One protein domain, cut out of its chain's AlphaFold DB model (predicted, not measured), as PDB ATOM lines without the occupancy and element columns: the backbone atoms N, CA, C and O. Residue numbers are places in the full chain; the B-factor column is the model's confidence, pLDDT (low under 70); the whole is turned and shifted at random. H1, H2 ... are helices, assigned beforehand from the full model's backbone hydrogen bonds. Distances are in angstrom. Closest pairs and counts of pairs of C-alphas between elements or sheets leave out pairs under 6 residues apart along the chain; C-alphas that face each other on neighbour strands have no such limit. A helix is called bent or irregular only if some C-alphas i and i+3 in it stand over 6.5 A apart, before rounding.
ATOM      1  N   LEU A 609     -48.903  -3.497  -7.339       82.38
ATOM      2  CA  LEU A 609     -49.247  -2.696  -8.516       82.38
ATOM      3  C   LEU A 609     -50.545  -3.154  -9.192       82.38
ATOM      4  O   LEU A 609     -51.253  -2.322  -9.759       82.38
ATOM      5  N   ASP A 610     -50.853  -4.450  -9.141       84.75
ATOM      6  CA  ASP A 610     -52.049  -5.031  -9.753       84.75
ATOM      7  C   ASP A 610     -53.277  -4.916  -8.827       84.75
ATOM      8  O   ASP A 610     -54.412  -4.919  -9.310       84.75
ATOM      9  N   ALA A 611     -53.064  -4.715  -7.519       86.00
ATOM     10  CA  ALA A 611     -54.112  -4.425  -6.534       86.00
ATOM     11  C   ALA A 611     -54.430  -2.923  -6.346       86.00
ATOM     12  O   ALA A 611     -55.289  -2.577  -5.530       86.00
ATOM     13  N   LEU A 612     -53.771  -2.012  -7.075       86.69
ATOM     14  CA  LEU A 612     -54.047  -0.573  -6.974       86.69
ATOM     15  C   LEU A 612     -55.511  -0.248  -7.353       86.69
ATOM     16  O   LEU A 612     -55.972  -0.628  -8.435       86.69
ATOM     17  N   PRO A 613     -56.270   0.489  -6.512       89.12
ATOM     18  CA  PRO A 613     -57.660   0.823  -6.810       89.12
ATOM     19  C   PRO A 613     -57.770   1.693  -8.069       89.12
ATOM     20  O   PRO A 613     -56.941   2.570  -8.307       89.12
ATOM     21  N   ARG A 614     -58.827   1.489  -8.870       88.38
ATOM     22  CA  ARG A 614     -59.033   2.215 -10.145       88.38
ATOM     23  C   ARG A 614     -59.183   3.732  -9.983       88.38
ATOM     24  O   ARG A 614     -58.912   4.469 -10.924       88.38
ATOM     25  N   ALA A 615     -59.638   4.181  -8.816       90.12
ATOM     26  CA  ALA A 615     -59.648   5.582  -8.424       90.12
ATOM     27  C   ALA A 615     -58.496   5.836  -7.445       90.12
ATOM     28  O   ALA A 615     -58.250   5.019  -6.556       90.12
ATOM     29  N   ALA A 616     -57.819   6.975  -7.594       88.94
ATOM     30  CA  ALA A 616     -56.768   7.391  -6.674       88.94
ATOM     31  C   ALA A 616     -57.315   7.494  -5.235       88.94
ATOM     32  O   ALA A 616     -58.367   8.117  -5.047       88.94
ATOM     33  N   PRO A 617     -56.622   6.949  -4.214       89.62
ATOM     34  CA  PRO A 617     -56.985   7.172  -2.815       89.62
ATOM     35  C   PRO A 617     -57.088   8.677  -2.505       89.62
ATOM     36  O   PRO A 617     -56.325   9.460  -3.078       89.62
ATOM     37  N   PRO A 618     -58.004   9.123  -1.625       86.88
ATOM     38  CA  PRO A 618     -58.358  10.540  -1.518       86.88
ATOM     39  C   PRO A 618     -57.189  11.439  -1.079       86.88
ATOM     40  O   PRO A 618     -57.097  12.584  -1.516       86.88
ATOM     41  N   GLU A 619     -56.245  10.924  -0.289       86.25
ATOM     42  CA  GLU A 619     -54.986  11.593   0.068       86.25
ATOM     43  C   GLU A 619     -54.102  11.858  -1.161       86.25
ATOM     44  O   GLU A 619     -53.488  12.921  -1.262       86.25
ATOM     45  N   VAL A 620     -54.065  10.912  -2.103       89.12
ATOM     46  CA  VAL A 620     -53.262  10.945  -3.336       89.12
ATOM     47  C   VAL A 620     -53.931  11.827  -4.382       89.12
ATOM     48  O   VAL A 620     -53.272  12.660  -5.000       89.12
ATOM     49  N   ALA A 621     -55.252  11.705  -4.538       90.69
ATOM     50  CA  ALA A 621     -56.052  12.601  -5.366       90.69
ATOM     51  C   ALA A 621     -55.864  14.061  -4.917       90.69
ATOM     52  O   ALA A 621     -55.618  14.942  -5.742       90.69
ATOM     53  N   ALA A 622     -55.878  14.307  -3.603       88.44
ATOM     54  CA  ALA A 622     -55.590  15.612  -3.026       88.44
ATOM     55  C   ALA A 622     -54.126  16.057  -3.224       88.44
ATOM     56  O   ALA A 622     -53.898  17.237  -3.478       88.44
ATOM     57  N   ALA A 623     -53.144  15.148  -3.170       89.38
ATOM     58  CA  ALA A 623     -51.733  15.458  -3.445       89.38
ATOM     59  C   ALA A 623     -51.500  15.905  -4.893       89.38
ATOM     60  O   ALA A 623     -50.802  16.889  -5.158       89.38
ATOM     61  N   LEU A 624     -52.136  15.213  -5.838       90.56
ATOM     62  CA  LEU A 624     -52.086  15.532  -7.261       90.56
ATOM     63  C   LEU A 624     -52.824  16.845  -7.560       90.56
ATOM     64  O   LEU A 624     -52.244  17.733  -8.184       90.56
ATOM     65  N   ALA A 625     -54.038  17.028  -7.028       87.69
ATOM     66  CA  ALA A 625     -54.801  18.280  -7.126       87.69
ATOM     67  C   ALA A 625     -54.142  19.469  -6.390       87.69
ATOM     68  O   ALA A 625     -54.424  20.631  -6.696       87.69
ATOM     69  N   GLY A 626     -53.254  19.189  -5.432       85.62
ATOM     70  CA  GLY A 626     -52.414  20.174  -4.759       85.62
ATOM     71  C   GLY A 626     -51.164  20.587  -5.542       85.62
ATOM     72  O   GLY A 626     -50.525  21.568  -5.172       85.62
ATOM     73  N   GLY A 627     -50.826  19.889  -6.633       89.44
ATOM     74  CA  GLY A 627     -49.677  20.208  -7.485       89.44
ATOM     75  C   GLY A 627     -48.358  19.539  -7.081       89.44
ATOM     76  O   GLY A 627     -47.294  20.048  -7.438       89.44
ATOM     77  N   LEU A 628     -48.389  18.407  -6.362       89.00
ATOM     78  CA  LEU A 628     -47.168  17.714  -5.924       89.00
ATOM     79  C   LEU A 628     -46.286  17.256  -7.102       89.00
ATOM     80  O   LEU A 628     -45.066  17.384  -7.040       89.00
ATOM     81  N   MET A 629     -46.889  16.779  -8.197       90.50
ATOM     82  CA  MET A 629     -46.151  16.311  -9.380       90.50
ATOM     83  C   MET A 629     -45.344  17.419 -10.088       90.50
ATOM     84  O   MET A 629     -44.156  17.197 -10.318       90.50
ATOM     85  N   PRO A 630     -45.895  18.619 -10.377       86.56
ATOM     86  CA  PRO A 630     -45.101  19.767 -10.827       86.56
ATOM     87  C   PRO A 630     -43.926  20.132  -9.908       86.56
ATOM     88  O   PRO A 630     -42.851  20.462 -10.405       86.56
ATOM     89  N   VAL A 631     -44.088  20.039  -8.581       85.50
ATOM     90  CA  VAL A 631     -42.996  20.325  -7.631       85.50
ATOM     91  C   VAL A 631     -41.911  19.258  -7.671       85.50
ATOM     92  O   VAL A 631     -40.739  19.607  -7.763       85.50
ATOM     93  N   LEU A 632     -42.274  17.973  -7.651       85.94
ATOM     94  CA  LEU A 632     -41.304  16.884  -7.798       85.94
ATOM     95  C   LEU A 632     -40.585  16.963  -9.153       85.94
ATOM     96  O   LEU A 632     -39.373  16.764  -9.206       85.94
ATOM     97  N   SER A 633     -41.299  17.328 -10.226       86.38
ATOM     98  CA  SER A 633     -40.683  17.584 -11.529       86.38
ATOM     99  C   SER A 633     -39.661  18.724 -11.441       86.38
ATOM    100  O   SER A 633     -38.500  18.539 -11.798       86.38
ATOM    101  N   HIS A 634     -40.026  19.883 -10.886       82.44
ATOM    102  CA  HIS A 634     -39.127  21.038 -10.806       82.44
ATOM    103  C   HIS A 634     -37.920  20.826  -9.880       82.44
ATOM    104  O   HIS A 634     -36.797  21.142 -10.270       82.44
ATOM    105  N   LEU A 635     -38.120  20.248  -8.689       80.31
ATOM    106  CA  LEU A 635     -37.039  19.957  -7.739       80.31
ATOM    107  C   LEU A 635     -35.974  19.027  -8.346       80.31
ATOM    108  O   LEU A 635     -34.794  19.182  -8.044       80.31
ATOM    109  N   LEU A 636     -36.367  18.109  -9.238       81.88
ATOM    110  CA  LEU A 636     -35.441  17.239  -9.975       81.88
ATOM    111  C   LEU A 636     -35.003  17.818 -11.339       81.88
ATOM    112  O   LEU A 636     -34.005  17.370 -11.908       81.88
ATOM    113  N   SER A 637     -35.701  18.838 -11.854       79.88
ATOM    114  CA  SER A 637     -35.346  19.568 -13.083       79.88
ATOM    115  C   SER A 637     -34.206  20.560 -12.895       79.88
ATOM    116  O   SER A 637     -33.600  20.962 -13.891       79.88
ATOM    117  N   ASN A 638     -33.953  21.023 -11.667       69.00
ATOM    118  CA  ASN A 638     -33.202  22.255 -11.429       69.00
ATOM    119  C   ASN A 638     -31.678  22.068 -11.598       69.00
ATOM    120  O   ASN A 638     -30.920  21.896 -10.647       69.00
ATOM    121  N   LYS A 639     -31.225  22.082 -12.860       57.91
ATOM    122  CA  LYS A 639     -29.835  21.818 -13.298       57.91
ATOM    123  C   LYS A 639     -28.784  22.758 -12.696       57.91
ATOM    124  O   LYS A 639     -27.606  22.421 -12.745       57.91
ATOM    125  N   SER A 640     -29.193  23.918 -12.182       49.09
ATOM    126  CA  SER A 640     -28.342  24.891 -11.482       49.09
ATOM    127  C   SER A 640     -27.739  24.321 -10.193       49.09
ATOM    128  O   SER A 640     -26.653  24.736  -9.786       49.09
ATOM    129  N   ALA A 641     -28.375  23.307  -9.600       51.38
ATOM    130  CA  ALA A 641     -27.782  22.468  -8.572       51.38
ATOM    131  C   ALA A 641     -26.667  21.582  -9.168       51.38
ATOM    132  O   ALA A 641     -26.831  20.378  -9.338       51.38
ATOM    133  N   ALA A 642     -25.509  22.178  -9.465       52.38
ATOM    134  CA  ALA A 642     -24.250  21.452  -9.641       52.38
ATOM    135  C   ALA A 642     -23.596  21.145  -8.280       52.38
ATOM    136  O   ALA A 642     -23.020  20.076  -8.103       52.38
ATOM    137  N   ALA A 643     -23.756  22.046  -7.299       52.66
ATOM    138  CA  ALA A 643     -23.277  21.880  -5.922       52.66
ATOM    139  C   ALA A 643     -24.337  21.305  -4.957       52.66
ATOM    140  O   ALA A 643     -23.992  20.610  -4.007       52.66
ATOM    141  N   ALA A 644     -25.629  21.553  -5.206       49.75
ATOM    142  CA  ALA A 644     -26.728  21.115  -4.339       49.75
ATOM    143  C   ALA A 644     -27.386  19.726  -4.604       49.75
ATOM    144  O   ALA A 644     -28.327  19.417  -3.866       49.75
ATOM    145  N   PRO A 645     -26.958  18.841  -5.547       50.88
ATOM    146  CA  PRO A 645     -27.541  17.497  -5.656       50.88
ATOM    147  C   PRO A 645     -27.582  16.715  -4.335       50.88
ATOM    148  O   PRO A 645     -28.631  16.127  -4.065       50.88
ATOM    149  N   PRO A 646     -26.531  16.738  -3.479       53.56
ATOM    150  CA  PRO A 646     -26.537  16.009  -2.215       53.56
ATOM    151  C   PRO A 646     -27.672  16.386  -1.268       53.56
ATOM    152  O   PRO A 646     -28.101  15.521  -0.527       53.56
ATOM    153  N   ALA A 647     -28.221  17.606  -1.292       52.59
ATOM    154  CA  ALA A 647     -29.272  17.980  -0.340       52.59
ATOM    155  C   ALA A 647     -30.612  17.281  -0.640       52.59
ATOM    156  O   ALA A 647     -31.281  16.783   0.265       52.59
ATOM    157  N   LEU A 648     -30.993  17.190  -1.923       54.16
ATOM    158  CA  LEU A 648     -32.152  16.394  -2.341       54.16
ATOM    159  C   LEU A 648     -31.828  14.899  -2.350       54.16
ATOM    160  O   LEU A 648     -32.674  14.111  -1.938       54.16
ATOM    161  N   PHE A 649     -30.615  14.485  -2.734       55.38
ATOM    162  CA  PHE A 649     -30.231  13.073  -2.656       55.38
ATOM    163  C   PHE A 649     -30.166  12.560  -1.216       55.38
ATOM    164  O   PHE A 649     -30.681  11.485  -0.979       55.38
ATOM    165  N   ALA A 650     -29.669  13.321  -0.241       55.03
ATOM    166  CA  ALA A 650     -29.636  12.953   1.179       55.03
ATOM    167  C   ALA A 650     -30.987  13.155   1.895       55.03
ATOM    168  O   ALA A 650     -31.134  12.788   3.064       55.03
ATOM    169  N   ALA A 651     -31.977  13.750   1.224       52.38
ATOM    170  CA  ALA A 651     -33.364  13.792   1.684       52.38
ATOM    171  C   ALA A 651     -34.267  12.759   0.979       52.38
ATOM    172  O   ALA A 651     -35.327  12.449   1.513       52.38
ATOM    173  N   CYS A 652     -33.852  12.206  -0.168       49.88
ATOM    174  CA  CYS A 652     -34.482  11.063  -0.849       49.88
ATOM    175  C   CYS A 652     -33.846   9.724  -0.436       49.88
ATOM    176  O   CYS A 652     -34.550   8.732  -0.248       49.88
ATOM    177  N   GLU A 653     -32.535   9.704  -0.181       48.25
ATOM    178  CA  GLU A 653     -31.927   8.822   0.806       48.25
ATOM    179  C   GLU A 653     -32.514   9.193   2.165       48.25
ATOM    180  O   GLU A 653     -32.006  10.013   2.929       48.25
ATOM    181  N   LEU A 654     -33.610   8.526   2.485       52.66
ATOM    182  CA  LEU A 654     -34.029   8.314   3.850       52.66
ATOM    183  C   LEU A 654     -33.541   6.916   4.257       52.66
ATOM    184  O   LEU A 654     -34.323   5.969   4.151       52.66
ATOM    185  N   PRO A 655     -32.317   6.744   4.811       45.78
ATOM    186  CA  PRO A 655     -31.914   5.493   5.467       45.78
ATOM    187  C   PRO A 655     -32.921   5.008   6.523       45.78
ATOM    188  O   PRO A 655     -32.936   3.840   6.888       45.78
ATOM    189  N   ARG A 656     -33.779   5.919   7.006       51.12
ATOM    190  CA  ARG A 656     -34.851   5.688   7.981       51.12
ATOM    191  C   ARG A 656     -36.202   5.269   7.398       51.12
ATOM    192  O   ARG A 656     -37.043   4.820   8.164       51.12
ATOM    193  N   LEU A 657     -36.423   5.421   6.091       49.47
ATOM    194  CA  LEU A 657     -37.579   4.834   5.399       49.47
ATOM    195  C   LEU A 657     -37.171   3.648   4.505       49.47
ATOM    196  O   LEU A 657     -38.016   2.825   4.162       49.47
ATOM    197  N   GLY A 658     -35.887   3.534   4.152       57.56
ATOM    198  CA  GLY A 658     -35.375   2.529   3.222       57.56
ATOM    199  C   GLY A 658     -35.689   2.872   1.762       57.56
ATOM    200  O   GLY A 658     -36.649   3.582   1.459       57.56
ATOM    201  N   GLY A 659     -34.878   2.359   0.831       63.34
ATOM    202  CA  GLY A 659     -35.058   2.635  -0.603       63.34
ATOM    203  C   GLY A 659     -36.393   2.136  -1.169       63.34
ATOM    204  O   GLY A 659     -36.934   2.746  -2.089       63.34
ATOM    205  N   SER A 660     -36.970   1.094  -0.558       67.69
ATOM    206  CA  SER A 660     -38.335   0.629  -0.821       67.69
ATOM    207  C   SER A 660     -39.362   1.751  -0.657       67.69
ATOM    208  O   SER A 660     -40.163   1.980  -1.556       67.69
ATOM    209  N   SER A 661     -39.314   2.511   0.436       71.75
ATOM    210  CA  SER A 661     -40.314   3.545   0.726       71.75
ATOM    211  C   SER A 661     -40.257   4.754  -0.206       71.75
ATOM    212  O   SER A 661     -41.277   5.409  -0.403       71.75
ATOM    213  N   PHE A 662     -39.114   5.043  -0.838       79.00
ATOM    214  CA  PHE A 662     -39.072   6.047  -1.908       79.00
ATOM    215  C   PHE A 662     -39.844   5.563  -3.150       79.00
ATOM    216  O   PHE A 662     -40.582   6.338  -3.761       79.00
ATOM    217  N   ALA A 663     -39.767   4.263  -3.468       81.62
ATOM    218  CA  ALA A 663     -40.613   3.645  -4.487       81.62
ATOM    219  C   ALA A 663     -42.092   3.579  -4.053       81.62
ATOM    220  O   ALA A 663     -42.956   3.881  -4.876       81.62
ATOM    221  N   LEU A 664     -42.404   3.283  -2.782       82.75
ATOM    222  CA  LEU A 664     -43.782   3.338  -2.255       82.75
ATOM    223  C   LEU A 664     -44.380   4.755  -2.328       82.75
ATOM    224  O   LEU A 664     -45.568   4.901  -2.584       82.75
ATOM    225  N   PHE A 665     -43.568   5.800  -2.139       85.19
ATOM    226  CA  PHE A 665     -43.984   7.200  -2.269       85.19
ATOM    227  C   PHE A 665     -44.204   7.619  -3.733       85.19
ATOM    228  O   PHE A 665     -45.208   8.256  -4.053       85.19
ATOM    229  N   LEU A 666     -43.283   7.265  -4.638       87.50
ATOM    230  CA  LEU A 666     -43.368   7.644  -6.055       87.50
ATOM    231  C   LEU A 666     -44.441   6.874  -6.826       87.50
ATOM    232  O   LEU A 666     -45.117   7.452  -7.675       87.50
ATOM    233  N   THR A 667     -44.589   5.576  -6.573       89.12
ATOM    234  CA  THR A 667     -45.404   4.688  -7.413       89.12
ATOM    235  C   THR A 667     -46.881   5.107  -7.504       89.12
ATOM    236  O   THR A 667     -47.386   5.167  -8.624       89.12
ATOM    237  N   PRO A 668     -47.579   5.508  -6.421       87.12
ATOM    238  CA  PRO A 668     -48.932   6.059  -6.520       87.12
ATOM    239  C   PRO A 668     -49.000   7.357  -7.331       87.12
ATOM    240  O   PRO A 668     -49.910   7.546  -8.136       87.12
ATOM    241  N   LEU A 669     -48.024   8.251  -7.155       90.25
ATOM    242  CA  LEU A 669     -47.963   9.524  -7.881       90.25
ATOM    243  C   LEU A 669     -47.720   9.307  -9.384       90.25
ATOM    244  O   LEU A 669     -48.210  10.078 -10.206       90.25
ATOM    245  N   LEU A 670     -47.022   8.226  -9.748       92.69
ATOM    246  CA  LEU A 670     -46.834   7.770 -11.128       92.69
ATOM    247  C   LEU A 670     -48.043   7.001 -11.693       92.69
ATOM    248  O   LEU A 670     -48.295   7.079 -12.892       92.69
ATOM    249  N   ALA A 671     -48.789   6.273 -10.855       92.38
ATOM    250  CA  ALA A 671     -49.958   5.492 -11.263       92.38
ATOM    251  C   ALA A 671     -51.207   6.356 -11.521       92.38
ATOM    252  O   ALA A 671     -52.001   6.037 -12.407       92.38
ATOM    253  N   TYR A 672     -51.366   7.444 -10.757       93.69
ATOM    254  CA  TYR A 672     -52.545   8.320 -10.792       93.69
ATOM    255  C   TYR A 672     -52.280   9.737 -11.332       93.69
ATOM    256  O   TYR A 672     -53.232  10.482 -11.564       93.69
ATOM    257  N   GLY A 673     -51.016  10.138 -11.496       92.25
ATOM    258  CA  GLY A 673     -50.640  11.476 -11.963       92.25
ATOM    259  C   GLY A 673     -50.851  11.713 -13.462       92.25
ATOM    260  O   GLY A 673     -51.173  10.805 -14.229       92.25
ATOM    261  N   ASP A 674     -50.637  12.959 -13.898       92.38
ATOM    262  CA  ASP A 674     -50.613  13.300 -15.326       92.38
ATOM    263  C   ASP A 674     -49.479  12.523 -16.026       92.38
ATOM    264  O   ASP A 674     -48.307  12.754 -15.707       92.38
ATOM    265  N   PRO A 675     -49.775  11.649 -17.012       91.31
ATOM    266  CA  PRO A 675     -48.768  10.835 -17.687       91.31
ATOM    267  C   PRO A 675     -47.670  11.654 -18.385       91.31
ATOM    268  O   PRO A 675     -46.582  11.123 -18.613       91.31
ATOM    269  N   CYS A 676     -47.909  12.928 -18.715       91.19
ATOM    270  CA  CYS A 676     -46.878  13.831 -19.225       91.19
ATOM    271  C   CYS A 676     -45.845  14.168 -18.138       91.19
ATOM    272  O   CYS A 676     -44.646  13.979 -18.357       91.19
ATOM    273  N   LEU A 677     -46.303  14.569 -16.948       87.88
ATOM    274  CA  LEU A 677     -45.444  14.845 -15.792       87.88
ATOM    275  C   LEU A 677     -44.789  13.569 -15.247       87.88
ATOM    276  O   LEU A 677     -43.615  13.590 -14.891       87.88
ATOM    277  N   CYS A 678     -45.492  12.431 -15.238       90.12
ATOM    278  CA  CYS A 678     -44.913  11.138 -14.857       90.12
ATOM    279  C   CYS A 678     -43.768  10.732 -15.804       90.12
ATOM    280  O   CYS A 678     -42.717  10.281 -15.347       90.12
ATOM    281  N   LYS A 679     -43.930  10.942 -17.119       89.94
ATOM    282  CA  LYS A 679     -42.873  10.700 -18.117       89.94
ATOM    283  C   LYS A 679     -41.685  11.651 -17.941       89.94
ATOM    284  O   LYS A 679     -40.543  11.226 -18.103       89.94
ATOM    285  N   GLU A 680     -41.926  12.922 -17.632       89.06
ATOM    286  CA  GLU A 680     -40.864  13.889 -17.333       89.06
ATOM    287  C   GLU A 680     -40.079  13.487 -16.074       89.06
ATOM    288  O   GLU A 680     -38.853  13.364 -16.127       89.06
ATOM    289  N   LEU A 681     -40.785  13.167 -14.986       87.81
ATOM    290  CA  LEU A 681     -40.218  12.735 -13.710       87.81
ATOM    291  C   LEU A 681     -39.355  11.470 -13.861       87.81
ATOM    292  O   LEU A 681     -38.204  11.452 -13.423       87.81
ATOM    293  N   LEU A 682     -39.860  10.445 -14.559       89.62
ATOM    294  CA  LEU A 682     -39.108   9.221 -14.864       89.62
ATOM    295  C   LEU A 682     -37.865   9.496 -15.726       89.62
ATOM    296  O   LEU A 682     -36.793   8.964 -15.440       89.62
ATOM    297  N   ASN A 683     -37.967  10.371 -16.731       88.88
ATOM    298  CA  ASN A 683     -36.817  10.782 -17.544       88.88
ATOM    299  C   ASN A 683     -35.738  11.510 -16.727       88.88
ATOM    300  O   ASN A 683     -34.565  11.461 -17.096       88.88
ATOM    301  N   MET A 684     -36.102  12.209 -15.651       86.38
ATOM    302  CA  MET A 684     -35.140  12.877 -14.771       86.38
ATOM    303  C   MET A 684     -34.525  11.924 -13.759       86.38
ATOM    304  O   MET A 684     -33.305  11.928 -13.623       86.38
ATOM    305  N   LEU A 685     -35.322  11.047 -13.144       85.00
ATOM    306  CA  LEU A 685     -34.818   9.962 -12.298       85.00
ATOM    307  C   LEU A 685     -33.794   9.104 -13.064       85.00
ATOM    308  O   LEU A 685     -32.703   8.873 -12.550       85.00
ATOM    309  N   ALA A 686     -34.074   8.759 -14.327       86.25
ATOM    310  CA  ALA A 686     -33.139   8.052 -15.209       86.25
ATOM    311  C   ALA A 686     -31.850   8.850 -15.505       86.25
ATOM    312  O   ALA A 686     -30.745   8.307 -15.474       86.25
ATOM    313  N   LYS A 687     -31.957  10.161 -15.770       84.50
ATOM    314  CA  LYS A 687     -30.783  11.031 -15.990       84.50
ATOM    315  C   LYS A 687     -29.940  11.196 -14.725       84.50
ATOM    316  O   LYS A 687     -28.718  11.275 -14.828       84.50
ATOM    317  N   MET A 688     -30.562  11.235 -13.548       79.25
ATOM    318  CA  MET A 688     -29.851  11.258 -12.270       79.25
ATOM    319  C   MET A 688     -29.178   9.916 -11.980       79.25
ATOM    320  O   MET A 688     -27.992   9.918 -11.671       79.25
ATOM    321  N   SER A 689     -29.870   8.784 -12.161       78.88
ATOM    322  CA  SER A 689     -29.281   7.458 -11.927       78.88
ATOM    323  C   SER A 689     -28.075   7.193 -12.832       78.88
ATOM    324  O   SER A 689     -27.082   6.635 -12.373       78.88
ATOM    325  N   LEU A 690     -28.125   7.646 -14.092       82.38
ATOM    326  CA  LEU A 690     -26.992   7.584 -15.025       82.38
ATOM    327  C   LEU A 690     -25.816   8.472 -14.587       82.38
ATOM    328  O   LEU A 690     -24.669   8.044 -14.693       82.38
ATOM    329  N   ARG A 691     -26.077   9.674 -14.050       78.19
ATOM    330  CA  ARG A 691     -25.029  10.541 -13.479       78.19
ATOM    331  C   ARG A 691     -24.370   9.904 -12.255       78.19
ATOM    332  O   ARG A 691     -23.149   9.868 -12.191       78.19
ATOM    333  N   THR A 692     -25.154   9.362 -11.321       68.44
ATOM    334  CA  THR A 692     -24.610   8.697 -10.124       68.44
ATOM    335  C   THR A 692     -23.866   7.405 -10.461       68.44
ATOM    336  O   THR A 692     -22.841   7.124  -9.856       68.44
ATOM    337  N   ALA A 693     -24.320   6.639 -11.459       69.19
ATOM    338  CA  ALA A 693     -23.665   5.392 -11.861       69.19
ATOM    339  C   ALA A 693     -22.266   5.595 -12.479       69.19
ATOM    340  O   ALA A 693     -21.475   4.655 -12.486       69.19
TER     341      ALA A 693
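This is residues 609 to 693 of the 1129 residues of an uncharacterized protein of Edaphochlamys debaryana (UniProt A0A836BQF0). The longest helix, H5, and the helix before it, H4, make a narrow V that nearly closes where H4 ends and H5 begins; H2 packs beside H5 at residues 677 to 685, and H1 packs across the end of H4 at residues 668 to 672. H3 sits near the open end of the V by H4, touching no helix, and the whole is an open frame with few contacts between its helices. The printed part has 85 residues with five named helices, in the order H1, H2, H3, H4, H5, and no named strand; the class is all helix. The whole is compact, with a radius of gyration of the C-alphas of 13.6 A, and spans 40 by 27 by 21 A. Residues 638 to 644 and 655 to 660 stick out, of which 658 to 660 belong to H4.

H5 holds residues 675 to 693 and is 26.3 A long, from C-alpha 675 at (-48.768, 10.835, -17.687) to C-alpha 693 at (-23.665, 5.392, -11.861). H4, residues 658 to 672, is 22.9 A long; it is irregular, but only just: C-alphas 665 and 668 are 6.6 A apart. H2, residues 628 to 637, is 13.9 A long. H1 holds residues 618 to 625, with C-alpha 618 at (-58.358, 10.540, -1.518), and H3 residues 645 to 652.

H5 touches H2 with residues 677 to 685 alone; the closest C-alphas, of Ser 633 and Leu 681, are 5.3 A apart. The two run the same way at a steep tilt of 35.0 degrees, only just past shallow. H4 and H5 are close but not clearly touching, with the closest C-alphas, of Leu 670 and Cys 678, 5.4 A apart. They run opposite ways at a shallow tilt of 26 degrees. H1 touches H4 with residues 668 to 672 of H4 alone; the closest C-alphas, of Val 620 and Leu 669, are 7.1 A apart. Their lines are about perpendicular at 72 degrees, only just past steep. H3 and H4 are close but not clearly touching, and the closest C-alphas, of Cys 652 and Phe 662, are 6.9 A apart. H1 and H2 meet only through their link, and H3 and H5 are apart. In H1, H2, H3 and H5 every O i to N i+4 pair is within hydrogen-bond range; in H4 8 of 11 are.

The two C-alphas farthest apart, of Arg 614 and Ala 643, are 41.0 A apart. The printed part has no cut. No link is long: that from H2 to H3 is short, and the other three are tight. The mean pLDDT of the printed part is 77.4; residues 638 to 660 and 692 to 693 are under 70.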